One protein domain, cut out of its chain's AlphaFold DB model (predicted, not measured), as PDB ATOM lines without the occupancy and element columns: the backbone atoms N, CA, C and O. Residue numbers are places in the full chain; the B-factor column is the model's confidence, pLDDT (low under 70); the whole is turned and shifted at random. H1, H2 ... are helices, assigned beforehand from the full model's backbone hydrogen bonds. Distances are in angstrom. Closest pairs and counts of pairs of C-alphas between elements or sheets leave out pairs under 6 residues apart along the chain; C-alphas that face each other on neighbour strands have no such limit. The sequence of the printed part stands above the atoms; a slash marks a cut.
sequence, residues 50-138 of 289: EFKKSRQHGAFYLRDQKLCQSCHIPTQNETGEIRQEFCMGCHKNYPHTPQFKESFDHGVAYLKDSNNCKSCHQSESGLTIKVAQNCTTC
ATOM      1  N   GLU A  50     -60.280 -27.981  -0.667       88.00
ATOM      2  CA  GLU A  50     -58.950 -28.401  -0.244       88.00
ATOM      3  C   GLU A  50     -58.097 -28.749  -1.460       88.00
ATOM      4  O   GLU A  50     -56.990 -28.231  -1.592       88.00
ATOM      5  N   PHE A  51     -58.628 -29.547  -2.396       86.56
ATOM      6  CA  PHE A  51     -57.909 -29.905  -3.616       86.56
ATOM      7  C   PHE A  51     -57.507 -28.658  -4.400       86.56
ATOM      8  O   PHE A  51     -56.325 -28.491  -4.687       86.56
ATOM      9  N   LYS A  52     -58.458 -27.751  -4.669       84.38
ATOM     10  CA  LYS A  52     -58.238 -26.506  -5.433       84.38
ATOM     11  C   LYS A  52     -57.145 -25.608  -4.843       84.38
ATOM     12  O   LYS A  52     -56.482 -24.901  -5.590       84.38
ATOM     13  N   LYS A  53     -56.968 -25.623  -3.517       83.12
ATOM     14  CA  LYS A  53     -55.961 -24.817  -2.802       83.12
ATOM     15  C   LYS A  53     -54.653 -25.570  -2.555       83.12
ATOM     16  O   LYS A  53     -53.656 -24.965  -2.166       83.12
ATOM     17  N   SER A  54     -54.654 -26.887  -2.731       82.50
ATOM     18  CA  SER A  54     -53.495 -27.729  -2.463       82.50
ATOM     19  C   SER A  54     -52.465 -27.660  -3.592       82.50
ATOM     20  O   SER A  54     -52.789 -27.455  -4.763       82.50
ATOM     21  N   ARG A  55     -51.208 -27.972  -3.258       77.38
ATOM     22  CA  ARG A  55     -50.144 -28.183  -4.255       77.38
ATOM     23  C   ARG A  55     -50.435 -29.364  -5.191       77.38
ATOM     24  O   ARG A  55     -49.868 -29.428  -6.279       77.38
ATOM     25  N   GLN A  56     -51.322 -30.280  -4.790       80.38
ATOM     26  CA  GLN A  56     -51.689 -31.434  -5.607       80.38
ATOM     27  C   GLN A  56     -52.404 -31.007  -6.892       80.38
ATOM     28  O   GLN A  56     -52.141 -31.605  -7.927       80.38
ATOM     29  N   HIS A  57     -53.215 -29.943  -6.870       83.88
ATOM     30  CA  HIS A  57     -53.923 -29.457  -8.060       83.88
ATOM     31  C   HIS A  57     -52.968 -29.180  -9.232       83.88
ATOM     32  O   HIS A  57     -53.104 -29.767 -10.305       83.88
ATOM     33  N   GLY A  58     -51.958 -28.330  -9.012       80.31
ATOM     34  CA  GLY A  58     -50.956 -28.010 -10.033       80.31
ATOM     35  C   GLY A  58     -50.120 -29.228 -10.438       80.31
ATOM     36  O   GLY A  58     -49.831 -29.423 -11.615       80.31
ATOM     37  N   ALA A  59     -49.793 -30.096  -9.480       78.94
ATOM     38  CA  ALA A  59     -49.097 -31.356  -9.728       78.94
ATOM     39  C   ALA A  59     -49.879 -32.312 -10.654       78.94
ATOM     40  O   ALA A  59     -49.286 -32.898 -11.562       78.94
ATOM     41  N   PHE A  60     -51.194 -32.460 -10.456       82.62
ATOM     42  CA  PHE A  60     -52.058 -33.259 -11.331       82.62
ATOM     43  C   PHE A  60     -52.158 -32.651 -12.727       82.62
ATOM     44  O   PHE A  60     -51.987 -33.376 -13.707       82.62
ATOM     45  N   TYR A  61     -52.329 -31.329 -12.816       83.19
ATOM     46  CA  TYR A  61     -52.335 -30.623 -14.094       83.19
ATOM     47  C   TYR A  61     -51.041 -30.867 -14.881       83.19
ATOM     48  O   TYR A  61     -51.075 -31.173 -16.067       83.19
ATOM     49  N   LEU A  62     -49.878 -30.762 -14.233       78.00
ATOM     50  CA  LEU A  62     -48.589 -30.949 -14.904       78.00
ATOM     51  C   LEU A  62     -48.319 -32.403 -15.310       78.00
ATOM     52  O   LEU A  62     -47.542 -32.628 -16.238       78.00
ATOM     53  N   ARG A  63     -48.950 -33.374 -14.641       80.81
ATOM     54  CA  ARG A  63     -48.879 -34.793 -15.009       80.81
ATOM     55  C   ARG A  63     -49.696 -35.088 -16.266       80.81
ATOM     56  O   ARG A  63     -49.195 -35.776 -17.150       80.81
ATOM     57  N   ASP A  64     -50.919 -34.567 -16.342       83.44
ATOM     58  CA  ASP A  64     -51.800 -34.733 -17.497       83.44
ATOM     59  C   ASP A  64     -52.623 -33.464 -17.749       83.44
ATOM     60  O   ASP A  64     -53.739 -33.280 -17.255       83.44
ATOM     61  N   GLN A  65     -52.054 -32.573 -18.562       83.19
ATOM     62  CA  GLN A  65     -52.703 -31.310 -18.907       83.19
ATOM     63  C   GLN A  65     -53.989 -31.541 -19.695       83.19
ATOM     64  O   GLN A  65     -54.927 -30.766 -19.539       83.19
ATOM     65  N   LYS A  66     -54.049 -32.591 -20.524       83.50
ATOM     66  CA  LYS A  66     -55.204 -32.866 -21.388       83.50
ATOM     67  C   LYS A  66     -56.418 -33.255 -20.558       83.50
ATOM     68  O   LYS A  66     -57.519 -32.778 -20.832       83.50
ATOM     69  N   LEU A  67     -56.202 -34.053 -19.513       83.19
ATOM     70  CA  LEU A  67     -57.244 -34.434 -18.566       83.19
ATOM     71  C   LEU A  67     -57.876 -33.202 -17.912       83.19
ATOM     72  O   LEU A  67     -59.093 -33.040 -17.950       83.19
ATOM     73  N   CYS A  68     -57.063 -32.281 -17.391       81.75
ATOM     74  CA  CYS A  68     -57.579 -31.043 -16.810       81.75
ATOM     75  C   CYS A  68     -58.195 -30.113 -17.863       81.75
ATOM     76  O   CYS A  68     -59.250 -29.531 -17.620       81.75
ATOM     77  N   GLN A  69     -57.565 -29.985 -19.034       80.56
ATOM     78  CA  GLN A  69     -58.049 -29.132 -20.114       80.56
ATOM     79  C   GLN A  69     -59.442 -29.546 -20.566       80.56
ATOM     80  O   GLN A  69     -60.227 -28.650 -20.798       80.56
ATOM     81  N   SER A  70     -59.804 -30.834 -20.583       80.06
ATOM     82  CA  SER A  70     -61.151 -31.282 -20.983       80.06
ATOM     83  C   SER A  70     -62.313 -30.590 -20.246       80.06
ATOM     84  O   SER A  70     -63.378 -30.412 -20.830       80.06
ATOM     85  N   CYS A  71     -62.100 -30.152 -18.999       76.38
ATOM     86  CA  CYS A  71     -63.084 -29.399 -18.211       76.38
ATOM     87  C   CYS A  71     -62.678 -27.936 -17.961       76.38
ATOM     88  O   CYS A  71     -63.530 -27.120 -17.625       76.38
ATOM     89  N   HIS A  72     -61.391 -27.601 -18.100       76.38
ATOM     90  CA  HIS A  72     -60.831 -26.263 -17.862       76.38
ATOM     91  C   HIS A  72     -60.441 -25.525 -19.156       76.38
ATOM     92  O   HIS A  72     -59.619 -24.606 -19.122       76.38
ATOM     93  N   ILE A  73     -61.004 -25.913 -20.303       69.56
ATOM     94  CA  ILE A  73     -60.867 -25.158 -21.553       69.56
ATOM     95  C   ILE A  73     -61.527 -23.781 -21.368       69.56
ATOM     96  O   ILE A  73     -62.579 -23.702 -20.729       69.56
ATOM     97  N   PRO A  74     -60.978 -22.697 -21.945       63.53
ATOM     98  CA  PRO A  74     -61.727 -21.460 -22.109       63.53
ATOM     99  C   PRO A  74     -62.937 -21.751 -23.004       63.53
ATOM    100  O   PRO A  74     -62.821 -21.809 -24.225       63.53
ATOM    101  N   THR A  75     -64.091 -22.011 -22.404       59.72
ATOM    102  CA  THR A  75     -65.344 -22.152 -23.141       59.72
ATOM    103  C   THR A  75     -65.957 -20.771 -23.313       59.72
ATOM    104  O   THR A  75     -65.993 -19.983 -22.361       59.72
ATOM    105  N   GLN A  76     -66.475 -20.481 -24.506       54.41
ATOM    106  CA  GLN A  76     -67.492 -19.442 -24.625       54.41
ATOM    107  C   GLN A  76     -68.707 -19.885 -23.808       54.41
ATOM    108  O   GLN A  76     -69.134 -21.036 -23.906       54.41
ATOM    109  N   ASN A  77     -69.227 -19.008 -22.954       60.56
ATOM    110  CA  ASN A  77     -70.568 -19.205 -22.413       60.56
ATOM    111  C   ASN A  77     -71.605 -19.099 -23.550       60.56
ATOM    112  O   ASN A  77     -71.287 -18.730 -24.680       60.56
ATOM    113  N   GLU A  78     -72.863 -19.405 -23.245       60.78
ATOM    114  CA  GLU A  78     -73.977 -19.319 -24.202       60.78
ATOM    115  C   GLU A  78     -74.165 -17.904 -24.794       60.78
ATOM    116  O   GLU A  78     -74.786 -17.757 -25.842       60.78
ATOM    117  N   THR A  79     -73.588 -16.869 -24.168       75.50
ATOM    118  CA  THR A  79     -73.580 -15.482 -24.663       75.50
ATOM    119  C   THR A  79     -72.383 -15.153 -25.566       75.50
ATOM    120  O   THR A  79     -72.282 -14.031 -26.055       75.50
ATOM    121  N   GLY A  80     -71.480 -16.106 -25.826       64.50
ATOM    122  CA  GLY A  80     -70.298 -15.911 -26.672       64.50
ATOM    123  C   GLY A  80     -69.108 -15.236 -25.976       64.50
ATOM    124  O   GLY A  80     -68.073 -15.015 -26.609       64.50
ATOM    125  N   GLU A  81     -69.197 -14.942 -24.679       60.84
ATOM    126  CA  GLU A  81     -68.077 -14.442 -23.884       60.84
ATOM    127  C   GLU A  81     -67.136 -15.593 -23.524       60.84
ATOM    128  O   GLU A  81     -67.512 -16.598 -22.912       60.84
ATOM    129  N   ILE A  82     -65.868 -15.437 -23.888       55.44
ATOM    130  CA  ILE A  82     -64.825 -16.390 -23.530       55.44
ATOM    131  C   ILE A  82     -64.595 -16.285 -22.018       55.44
ATOM    132  O   ILE A  82     -64.046 -15.294 -21.540       55.44
ATOM    133  N   ARG A  83     -64.944 -17.328 -21.252       56.91
ATOM    134  CA  ARG A  83     -64.526 -17.441 -19.846       56.91
ATOM    135  C   ARG A  83     -63.044 -17.813 -19.800       56.91
ATOM    136  O   ARG A  83     -62.674 -18.973 -19.648       56.91
ATOM    137  N   GLN A  84     -62.185 -16.814 -19.974       52.97
ATOM    138  CA  GLN A  84     -60.728 -16.963 -20.044       52.97
ATOM    139  C   GLN A  84     -60.054 -17.128 -18.663       52.97
ATOM    140  O   GLN A  84     -58.832 -17.205 -18.570       52.97
ATOM    141  N   GLU A  85     -60.825 -17.200 -17.575       55.28
ATOM    142  CA  GLU A  85     -60.325 -16.837 -16.241       55.28
ATOM    143  C   GLU A  85     -59.786 -17.982 -15.366       55.28
ATOM    144  O   GLU A  85     -59.219 -17.719 -14.308       55.28
ATOM    145  N   PHE A  86     -59.912 -19.256 -15.752       70.56
ATOM    146  CA  PHE A  86     -59.784 -20.333 -14.756       70.56
ATOM    147  C   PHE A  86     -58.380 -20.508 -14.163       70.56
ATOM    148  O   PHE A  86     -58.249 -20.652 -12.948       70.56
ATOM    149  N   CYS A  87     -57.329 -20.478 -14.986       71.31
ATOM    150  CA  CYS A  87     -55.965 -20.592 -14.473       71.31
ATOM    151  C   CYS A  87     -55.425 -19.233 -14.032       71.31
ATOM    152  O   CYS A  87     -54.885 -19.132 -12.937       71.31
ATOM    153  N   MET A  88     -55.599 -18.186 -14.845       72.81
ATOM    154  CA  MET A  88     -55.022 -16.861 -14.585       72.81
ATOM    155  C   MET A  88     -55.616 -16.165 -13.358       72.81
ATOM    156  O   MET A  88     -54.903 -15.401 -12.706       72.81
ATOM    157  N   GLY A  89     -56.870 -16.473 -12.997       73.19
ATOM    158  CA  GLY A  89     -57.506 -15.950 -11.786       73.19
ATOM    159  C   GLY A  89     -56.762 -16.336 -10.503       73.19
ATOM    160  O   GLY A  89     -56.691 -15.543  -9.568       73.19
ATOM    161  N   CYS A  90     -56.135 -17.516 -10.481       74.19
ATOM    162  CA  CYS A  90     -55.322 -17.989  -9.355       74.19
ATOM    163  C   CYS A  90     -53.811 -17.951  -9.648       74.19
ATOM    164  O   CYS A  90     -52.995 -17.828  -8.736       74.19
ATOM    165  N   HIS A  91     -53.422 -18.041 -10.919       78.00
ATOM    166  CA  HIS A  91     -52.050 -18.161 -11.398       78.00
ATOM    167  C   HIS A  91     -51.766 -17.071 -12.433       78.00
ATOM    168  O   HIS A  91     -51.727 -17.328 -13.633       78.00
ATOM    169  N   LYS A  92     -51.536 -15.844 -11.957       75.75
ATOM    170  CA  LYS A  92     -51.455 -14.606 -12.758       75.75
ATOM    171  C   LYS A  92     -50.547 -14.657 -14.002       75.75
ATOM    172  O   LYS A  92     -50.771 -13.896 -14.935       75.75
ATOM    173  N   ASN A  93     -49.562 -15.559 -14.035       75.81
ATOM    174  CA  ASN A  93     -48.623 -15.718 -15.148       75.81
ATOM    175  C   ASN A  93     -48.707 -17.098 -15.828       75.81
ATOM    176  O   ASN A  93     -47.796 -17.458 -16.564       75.81
ATOM    177  N   TYR A  94     -49.750 -17.895 -15.576       78.50
ATOM    178  CA  TYR A  94     -49.884 -19.245 -16.123       78.50
ATOM    179  C   TYR A  94     -51.010 -19.351 -17.172       78.50
ATOM    180  O   TYR A  94     -52.136 -18.946 -16.881       78.50
ATOM    181  N   PRO A  95     -50.762 -19.983 -18.339       78.31
ATOM    182  CA  PRO A  95     -49.483 -20.549 -18.771       78.31
ATOM    183  C   PRO A  95     -48.437 -19.458 -19.038       78.31
ATOM    184  O   PRO A  95     -48.751 -18.410 -19.595       78.31
ATOM    185  N   HIS A  96     -47.182 -19.715 -18.655       83.50
ATOM    186  CA  HIS A  96     -46.092 -18.771 -18.904       83.50
ATOM    187  C   HIS A  96     -45.925 -18.560 -20.415       83.50
ATOM    188  O   HIS A  96     -45.680 -19.526 -21.152       83.50
ATOM    189  N   THR A  97     -46.016 -17.310 -20.869       87.06
ATOM    190  CA  THR A  97     -45.740 -16.949 -22.265       87.06
ATOM    191  C   THR A  97     -44.259 -17.187 -22.592       87.06
ATOM    192  O   THR A  97     -43.423 -17.146 -21.683       87.06
ATOM    193  N   PRO A  98     -43.892 -17.440 -23.864       87.31
ATOM    194  CA  PRO A  98     -42.484 -17.509 -24.270       87.31
ATOM    195  C   PRO A  98     -41.710 -16.254 -23.853       87.31
ATOM    196  O   PRO A  98     -40.665 -16.361 -23.220       87.31
ATOM    197  N   GLN A  99     -42.310 -15.078 -24.070       88.88
ATOM    198  CA  GLN A  99     -41.739 -13.800 -23.659       88.88
ATOM    199  C   GLN A  99     -41.444 -13.755 -22.158       88.88
ATOM    200  O   GLN A  99     -40.348 -13.365 -21.793       88.88
ATOM    201  N   PHE A 100     -42.363 -14.193 -21.288       88.88
ATOM    202  CA  PHE A 100     -42.089 -14.230 -19.849       88.88
ATOM    203  C   PHE A 100     -40.905 -15.145 -19.522       88.88
ATOM    204  O   PHE A 100     -40.031 -14.744 -18.769       88.88
ATOM    205  N   LYS A 101     -40.854 -16.357 -20.096       84.94
ATOM    206  CA  LYS A 101     -39.802 -17.352 -19.809       84.94
ATOM    207  C   LYS A 101     -38.402 -16.867 -20.186       84.94
ATOM    208  O   LYS A 101     -37.445 -17.198 -19.491       84.94
ATOM    209  N   GLU A 102     -38.303 -16.140 -21.293       83.25
ATOM    210  CA  GLU A 102     -37.040 -15.695 -21.888       83.25
ATOM    211  C   GLU A 102     -36.646 -14.279 -21.449       83.25
ATOM    212  O   GLU A 102     -35.470 -13.918 -21.526       83.25
ATOM    213  N   SER A 103     -37.603 -13.468 -20.982       84.25
ATOM    214  CA  SER A 103     -37.335 -12.098 -20.562       84.25
ATOM    215  C   SER A 103     -36.787 -12.009 -19.141       84.25
ATOM    216  O   SER A 103     -36.833 -12.924 -18.314       84.25
ATOM    217  N   PHE A 104     -36.310 -10.808 -18.838       81.44
ATOM    218  CA  PHE A 104     -35.936 -10.391 -17.497       81.44
ATOM    219  C   PHE A 104     -37.092 -10.499 -16.481       81.44
ATOM    220  O   PHE A 104     -36.841 -10.693 -15.288       81.44
ATOM    221  N   ASP A 105     -38.349 -10.432 -16.931       84.81
ATOM    222  CA  ASP A 105     -39.525 -10.415 -16.054       84.81
ATOM    223  C   ASP A 105     -39.675 -11.709 -15.249       84.81
ATOM    224  O   ASP A 105     -40.146 -11.673 -14.110       84.81
ATOM    225  N   HIS A 106     -39.222 -12.847 -15.787       86.88
ATOM    226  CA  HIS A 106     -39.200 -14.108 -15.048       86.88
ATOM    227  C   HIS A 106     -38.267 -14.047 -13.834       86.88
ATOM    228  O   HIS A 106     -38.665 -14.436 -12.732       86.88
ATOM    229  N   GLY A 107     -37.064 -13.489 -13.996       83.19
ATOM    230  CA  GLY A 107     -36.125 -13.286 -12.892       83.19
ATOM    231  C   GLY A 107     -36.676 -12.325 -11.836       83.19
ATOM    232  O   GLY A 107     -36.611 -12.620 -10.643       83.19
ATOM    233  N   VAL A 108     -37.292 -11.218 -12.264       82.25
ATOM    234  CA  VAL A 108     -37.937 -10.250 -11.357       82.25
ATOM    235  C   VAL A 108     -39.072 -10.897 -10.569       82.25
ATOM    236  O   VAL A 108     -39.153 -10.727  -9.352       82.25
ATOM    237  N   ALA A 109     -39.938 -11.663 -11.236       84.38
ATOM    238  CA  ALA A 109     -41.035 -12.368 -10.584       84.38
ATOM    239  C   ALA A 109     -40.518 -13.381  -9.550       84.38
ATOM    240  O   ALA A 109     -41.018 -13.410  -8.424       84.38
ATOM    241  N   TYR A 110     -39.477 -14.148  -9.900       84.81
ATOM    242  CA  TYR A 110     -38.844 -15.103  -8.991       84.81
ATOM    243  C   TYR A 110     -38.202 -14.421  -7.777       84.81
ATOM    244  O   TYR A 110     -38.339 -14.895  -6.653       84.81
ATOM    245  N   LEU A 111     -37.506 -13.300  -7.974       78.69
ATOM    246  CA  LEU A 111     -36.851 -12.577  -6.882       78.69
ATOM    247  C   LEU A 111     -37.845 -11.846  -5.978       78.69
ATOM    248  O   LEU A 111     -37.574 -11.684  -4.790       78.69
ATOM    249  N   LYS A 112     -39.000 -11.440  -6.516       81.12
ATOM    250  CA  LYS A 112     -40.084 -10.829  -5.742       81.12
ATOM    251  C   LYS A 112     -40.736 -11.825  -4.784       81.12
ATOM    252  O   LYS A 112     -41.002 -11.465  -3.641       81.12
ATOM    253  N   ASP A 113     -41.010 -13.044  -5.246       79.56
ATOM    254  CA  ASP A 113     -41.559 -14.116  -4.413       79.56
ATOM    255  C   ASP A 113     -41.175 -15.494  -4.963       79.56
ATOM    256  O   ASP A 113     -41.912 -16.132  -5.722       79.56
ATOM    257  N   SER A 114     -40.004 -15.976  -4.543       80.19
ATOM    258  CA  SER A 114     -39.501 -17.265  -5.019       80.19
ATOM    259  C   SER A 114     -40.400 -18.430  -4.605       80.19
ATOM    260  O   SER A 114     -40.421 -19.443  -5.299       80.19
ATOM    261  N   ASN A 115     -41.171 -18.310  -3.517       79.75
ATOM    262  CA  ASN A 115     -42.014 -19.401  -3.027       79.75
ATOM    263  C   ASN A 115     -43.169 -19.697  -3.991       79.75
ATOM    264  O   ASN A 115     -43.492 -20.870  -4.190       79.75
ATOM    265  N   ASN A 116     -43.705 -18.671  -4.660       78.62
ATOM    266  CA  ASN A 116     -44.723 -18.838  -5.705       78.62
ATOM    267  C   ASN A 116     -44.209 -19.615  -6.920       78.62
ATOM    268  O   ASN A 116     -44.956 -20.362  -7.545       78.62
ATOM    269  N   CYS A 117     -42.931 -19.464  -7.267       79.75
ATOM    270  CA  CYS A 117     -42.329 -20.249  -8.341       79.75
ATOM    271  C   CYS A 117     -42.003 -21.666  -7.849       79.75
ATOM    272  O   CYS A 117     -42.312 -22.660  -8.507       79.75
ATOM    273  N   LYS A 118     -41.404 -21.773  -6.660       77.19
ATOM    274  CA  LYS A 118     -40.954 -23.037  -6.067       77.19
ATOM    275  C   LYS A 118     -42.094 -24.015  -5.805       77.19
ATOM    276  O   LYS A 118     -41.875 -25.210  -5.951       77.19
ATOM    277  N   SER A 119     -43.305 -23.547  -5.502       73.94
ATOM    278  CA  SER A 119     -44.462 -24.428  -5.283       73.94
ATOM    279  C   SER A 119     -44.768 -25.353  -6.464       73.94
ATOM    280  O   SER A 119     -45.344 -26.418  -6.255       73.94
ATOM    281  N   CYS A 120     -44.382 -24.951  -7.680       71.62
ATOM    282  CA  CYS A 120     -44.527 -25.751  -8.894       71.62
ATOM    283  C   CYS A 120     -43.176 -26.212  -9.467       71.62
ATOM    284  O   CYS A 120     -43.119 -27.251 -10.113       71.62
ATOM    285  N   HIS A 121     -42.094 -25.452  -9.256       74.06
ATOM    286  CA  HIS A 121     -40.783 -25.714  -9.864       74.06
ATOM    287  C   HIS A 121     -39.788 -26.461  -8.959       74.06
ATOM    288  O   HIS A 121     -38.805 -26.993  -9.472       74.06
ATOM    289  N   GLN A 122     -39.998 -26.530  -7.639       68.12
ATOM    290  CA  GLN A 122     -39.170 -27.362  -6.761       68.12
ATOM    291  C   GLN A 122     -39.749 -28.771  -6.671       68.12
ATOM    292  O   GLN A 122     -40.821 -29.005  -6.117       68.12
ATOM    293  N   SER A 123     -38.996 -29.721  -7.221       54.03
ATOM    294  CA  SER A 123     -39.247 -31.157  -7.128       54.03
ATOM    295  C   SER A 123     -38.960 -31.665  -5.708       54.03
ATOM    296  O   SER A 123     -37.980 -32.367  -5.483       54.03
ATOM    297  N   GLU A 124     -39.807 -31.331  -4.736       52.09
ATOM    298  CA  GLU A 124     -39.871 -32.094  -3.477       52.09
ATOM    299  C   GLU A 124     -40.934 -33.205  -3.541       52.09
ATOM    300  O   GLU A 124     -40.901 -34.149  -2.762       52.09
ATOM    301  N   SER A 125     -41.857 -33.151  -4.507       48.44
ATOM    302  CA  SER A 125     -43.023 -34.040  -4.575       48.44
ATOM    303  C   SER A 125     -42.835 -35.315  -5.409       48.44
ATOM    304  O   SER A 125     -43.830 -35.937  -5.773       48.44
ATOM    305  N   GLY A 126     -41.604 -35.691  -5.789       45.22
ATOM    306  CA  GLY A 126     -41.335 -36.888  -6.613       45.22
ATOM    307  C   GLY A 126     -41.951 -36.858  -8.022       45.22
ATOM    308  O   GLY A 126     -41.796 -37.791  -8.806       45.22
ATOM    309  N   LEU A 127     -42.637 -35.771  -8.370       49.41
ATOM    310  CA  LEU A 127     -43.130 -35.496  -9.705       49.41
ATOM    311  C   LEU A 127     -41.989 -34.854 -10.471       49.41
ATOM    312  O   LEU A 127     -41.751 -33.652 -10.362       49.41
ATOM    313  N   THR A 128     -41.282 -35.668 -11.244       45.06
ATOM    314  CA  THR A 128     -40.350 -35.217 -12.273       45.06
ATOM    315  C   THR A 128     -41.150 -34.451 -13.324       45.06
ATOM    316  O   THR A 128     -41.530 -34.972 -14.372       45.06
ATOM    317  N   ILE A 129     -41.460 -33.188 -13.039       53.97
ATOM    318  CA  ILE A 129     -41.957 -32.266 -14.045       53.97
ATOM    319  C   ILE A 129     -40.773 -32.083 -14.990       53.97
ATOM    320  O   ILE A 129     -39.848 -31.331 -14.694       53.97
ATOM    321  N   LYS A 130     -40.792 -32.790 -16.129       51.56
ATOM    322  CA  LYS A 130     -39.762 -32.734 -17.189       51.56
ATOM    323  C   LYS A 130     -39.429 -31.303 -17.654       51.56
ATOM    324  O   LYS A 130     -38.468 -31.106 -18.385       51.56
ATOM    325  N   VAL A 131     -40.237 -30.320 -17.255       52.56
ATOM    326  CA  VAL A 131     -40.193 -28.918 -17.678       52.56
ATOM    327  C   VAL A 131     -39.475 -28.006 -16.677       52.56
ATOM    328  O   VAL A 131     -39.099 -26.897 -17.049       52.56
ATOM    329  N   ALA A 132     -39.248 -28.426 -15.426       55.62
ATOM    330  CA  ALA A 132     -38.466 -27.622 -14.489       55.62
ATOM    331  C   ALA A 132     -36.975 -27.764 -14.829       55.62
ATOM    332  O   ALA A 132     -36.238 -28.505 -14.182       55.62
ATOM    333  N   GLN A 133     -36.539 -27.082 -15.893       62.50
ATOM    334  CA  GLN A 133     -35.120 -26.918 -16.170       62.50
ATOM    335  C   GLN A 133     -34.465 -26.314 -14.927       62.50
ATOM    336  O   GLN A 133     -35.002 -25.385 -14.312       62.50
ATOM    337  N   ASN A 134     -33.324 -26.870 -14.523       68.44
ATOM    338  CA  ASN A 134     -32.547 -26.253 -13.461       68.44
ATOM    339  C   ASN A 134     -32.162 -24.833 -13.910       68.44
ATOM    340  O   ASN A 134     -31.962 -24.579 -15.099       68.44
ATOM    341  N   CYS A 135     -32.069 -23.891 -12.972       72.62
ATOM    342  CA  CYS A 135     -31.797 -22.498 -13.323       72.62
ATOM    343  C   CYS A 135     -30.480 -22.359 -14.115       72.62
ATOM    344  O   CYS A 135     -30.357 -21.491 -14.971       72.62
ATOM    345  N   THR A 136     -29.532 -23.273 -13.885       72.06
ATOM    346  CA  THR A 136     -28.241 -23.367 -14.581       72.06
ATOM    347  C   THR A 136     -28.327 -23.774 -16.055       72.06
ATOM    348  O   THR A 136     -27.339 -23.628 -16.763       72.06
ATOM    349  N   THR A 137     -29.470 -24.273 -16.538       75.12
ATOM    350  CA  THR A 137     -29.656 -24.605 -17.964       75.12
ATOM    351  C   THR A 137     -29.747 -23.333 -18.806       75.12
ATOM    352  O   THR A 137     -29.250 -23.305 -19.927       75.12
ATOM    353  N   CYS A 138     -30.339 -22.267 -18.254       70.94
ATOM    354  CA  CYS A 138     -30.500 -20.979 -18.935       70.94
ATOM    355  C   CYS A 138     -29.572 -19.890 -18.381       70.94
ATOM    356  O   CYS A 138     -29.168 -18.994 -19.116       70.94
TER     357      CYS A 138
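AT A GLANCE: This is residues 50 to 138 of the 289 residues of an uncharacterized protein of Bdellovibrio sp. CG11_big_fil_rev_8_21_14_0_20_39_38 (UniProt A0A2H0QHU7). Two groups of three short helices, H1 to H3 and H4 to H6, each turning corners from helix to helix, meet loosely where H6 packs on H2. A long loop, residues 73 to 97, joins the groups and swings far out to one end of the longest axis around Thr 79, while a second loop, residues 122 to 134, leads to the short H7 at the other end. The printed part has 89 residues with seven named helices, H1 to H7 in order along the chain, and no named strand; the class is all helix. It is only just loose, close to compact, with a radius of gyration of the C-alphas of 14.6 A, and elongated, spanning 47 by 29 by 21 A.

HOW THE PARTS SIT: H1, residues 50 to 53, is close to but not clearly touching H2, residues 55 to 63; their closest C-alphas, of Phe 51 and His 57, are 6.0 A apart. H2 is close to but not clearly touching H3, residues 65 to 72, with the closest C-alphas, of Tyr 61 and Cys 68, 5.9 A apart. H2 and H3 run opposite ways at a steep tilt of 65 degrees. H4, residues 98 to 102, is close to but not clearly touching H5, residues 104 to 112; their closest C-alphas, of Phe 100 and His 106, are 5.6 A apart. H5 is close to but not clearly touching H6, residues 114 to 121, with the C-alphas of Tyr 110 and Cys 117 closest at 6.2 A. H5 and H6 run opposite ways at a steep tilt of 69 degrees, only just short of about perpendicular. H2 and H6 touch, the closest C-alphas being those of Arg 55 and Ser 119, 6.9 A apart; they run the same way at a steep tilt of 44 degrees. H7, residues 135 to 138, touches no helix. Every O i to N i+4 pair is within hydrogen-bond range in H2, H4 and H5, against 3 of 4 in H3 and 3 of 4 in H6, while H1 and H7 are too short for such a pair.

IN THESE COORDINATES: H1 begins at C-alpha 50, (-58.950, -28.401, -0.244). H2 is 12.7 A long from first to last C-alpha, H3 9.6 A, H5 12.5 A and H6 9.8 A. H4 begins at C-alpha 98, (-42.484, -17.509, -24.270), and H7 ends at C-alpha 138, (-30.500, -20.979, -18.935).

THE WHOLE: The two C-alphas farthest apart, those of Thr 79 and Thr 136, are 47.1 A apart. The printed part has no cut. The links H3 to H4, 25 residues, and H6 to H7, 13 residues, are long; the others are tight. The mean pLDDT of the printed part is 73.5, and residues 73 to 78, 80 to 85 and 122 to 134 are under 70.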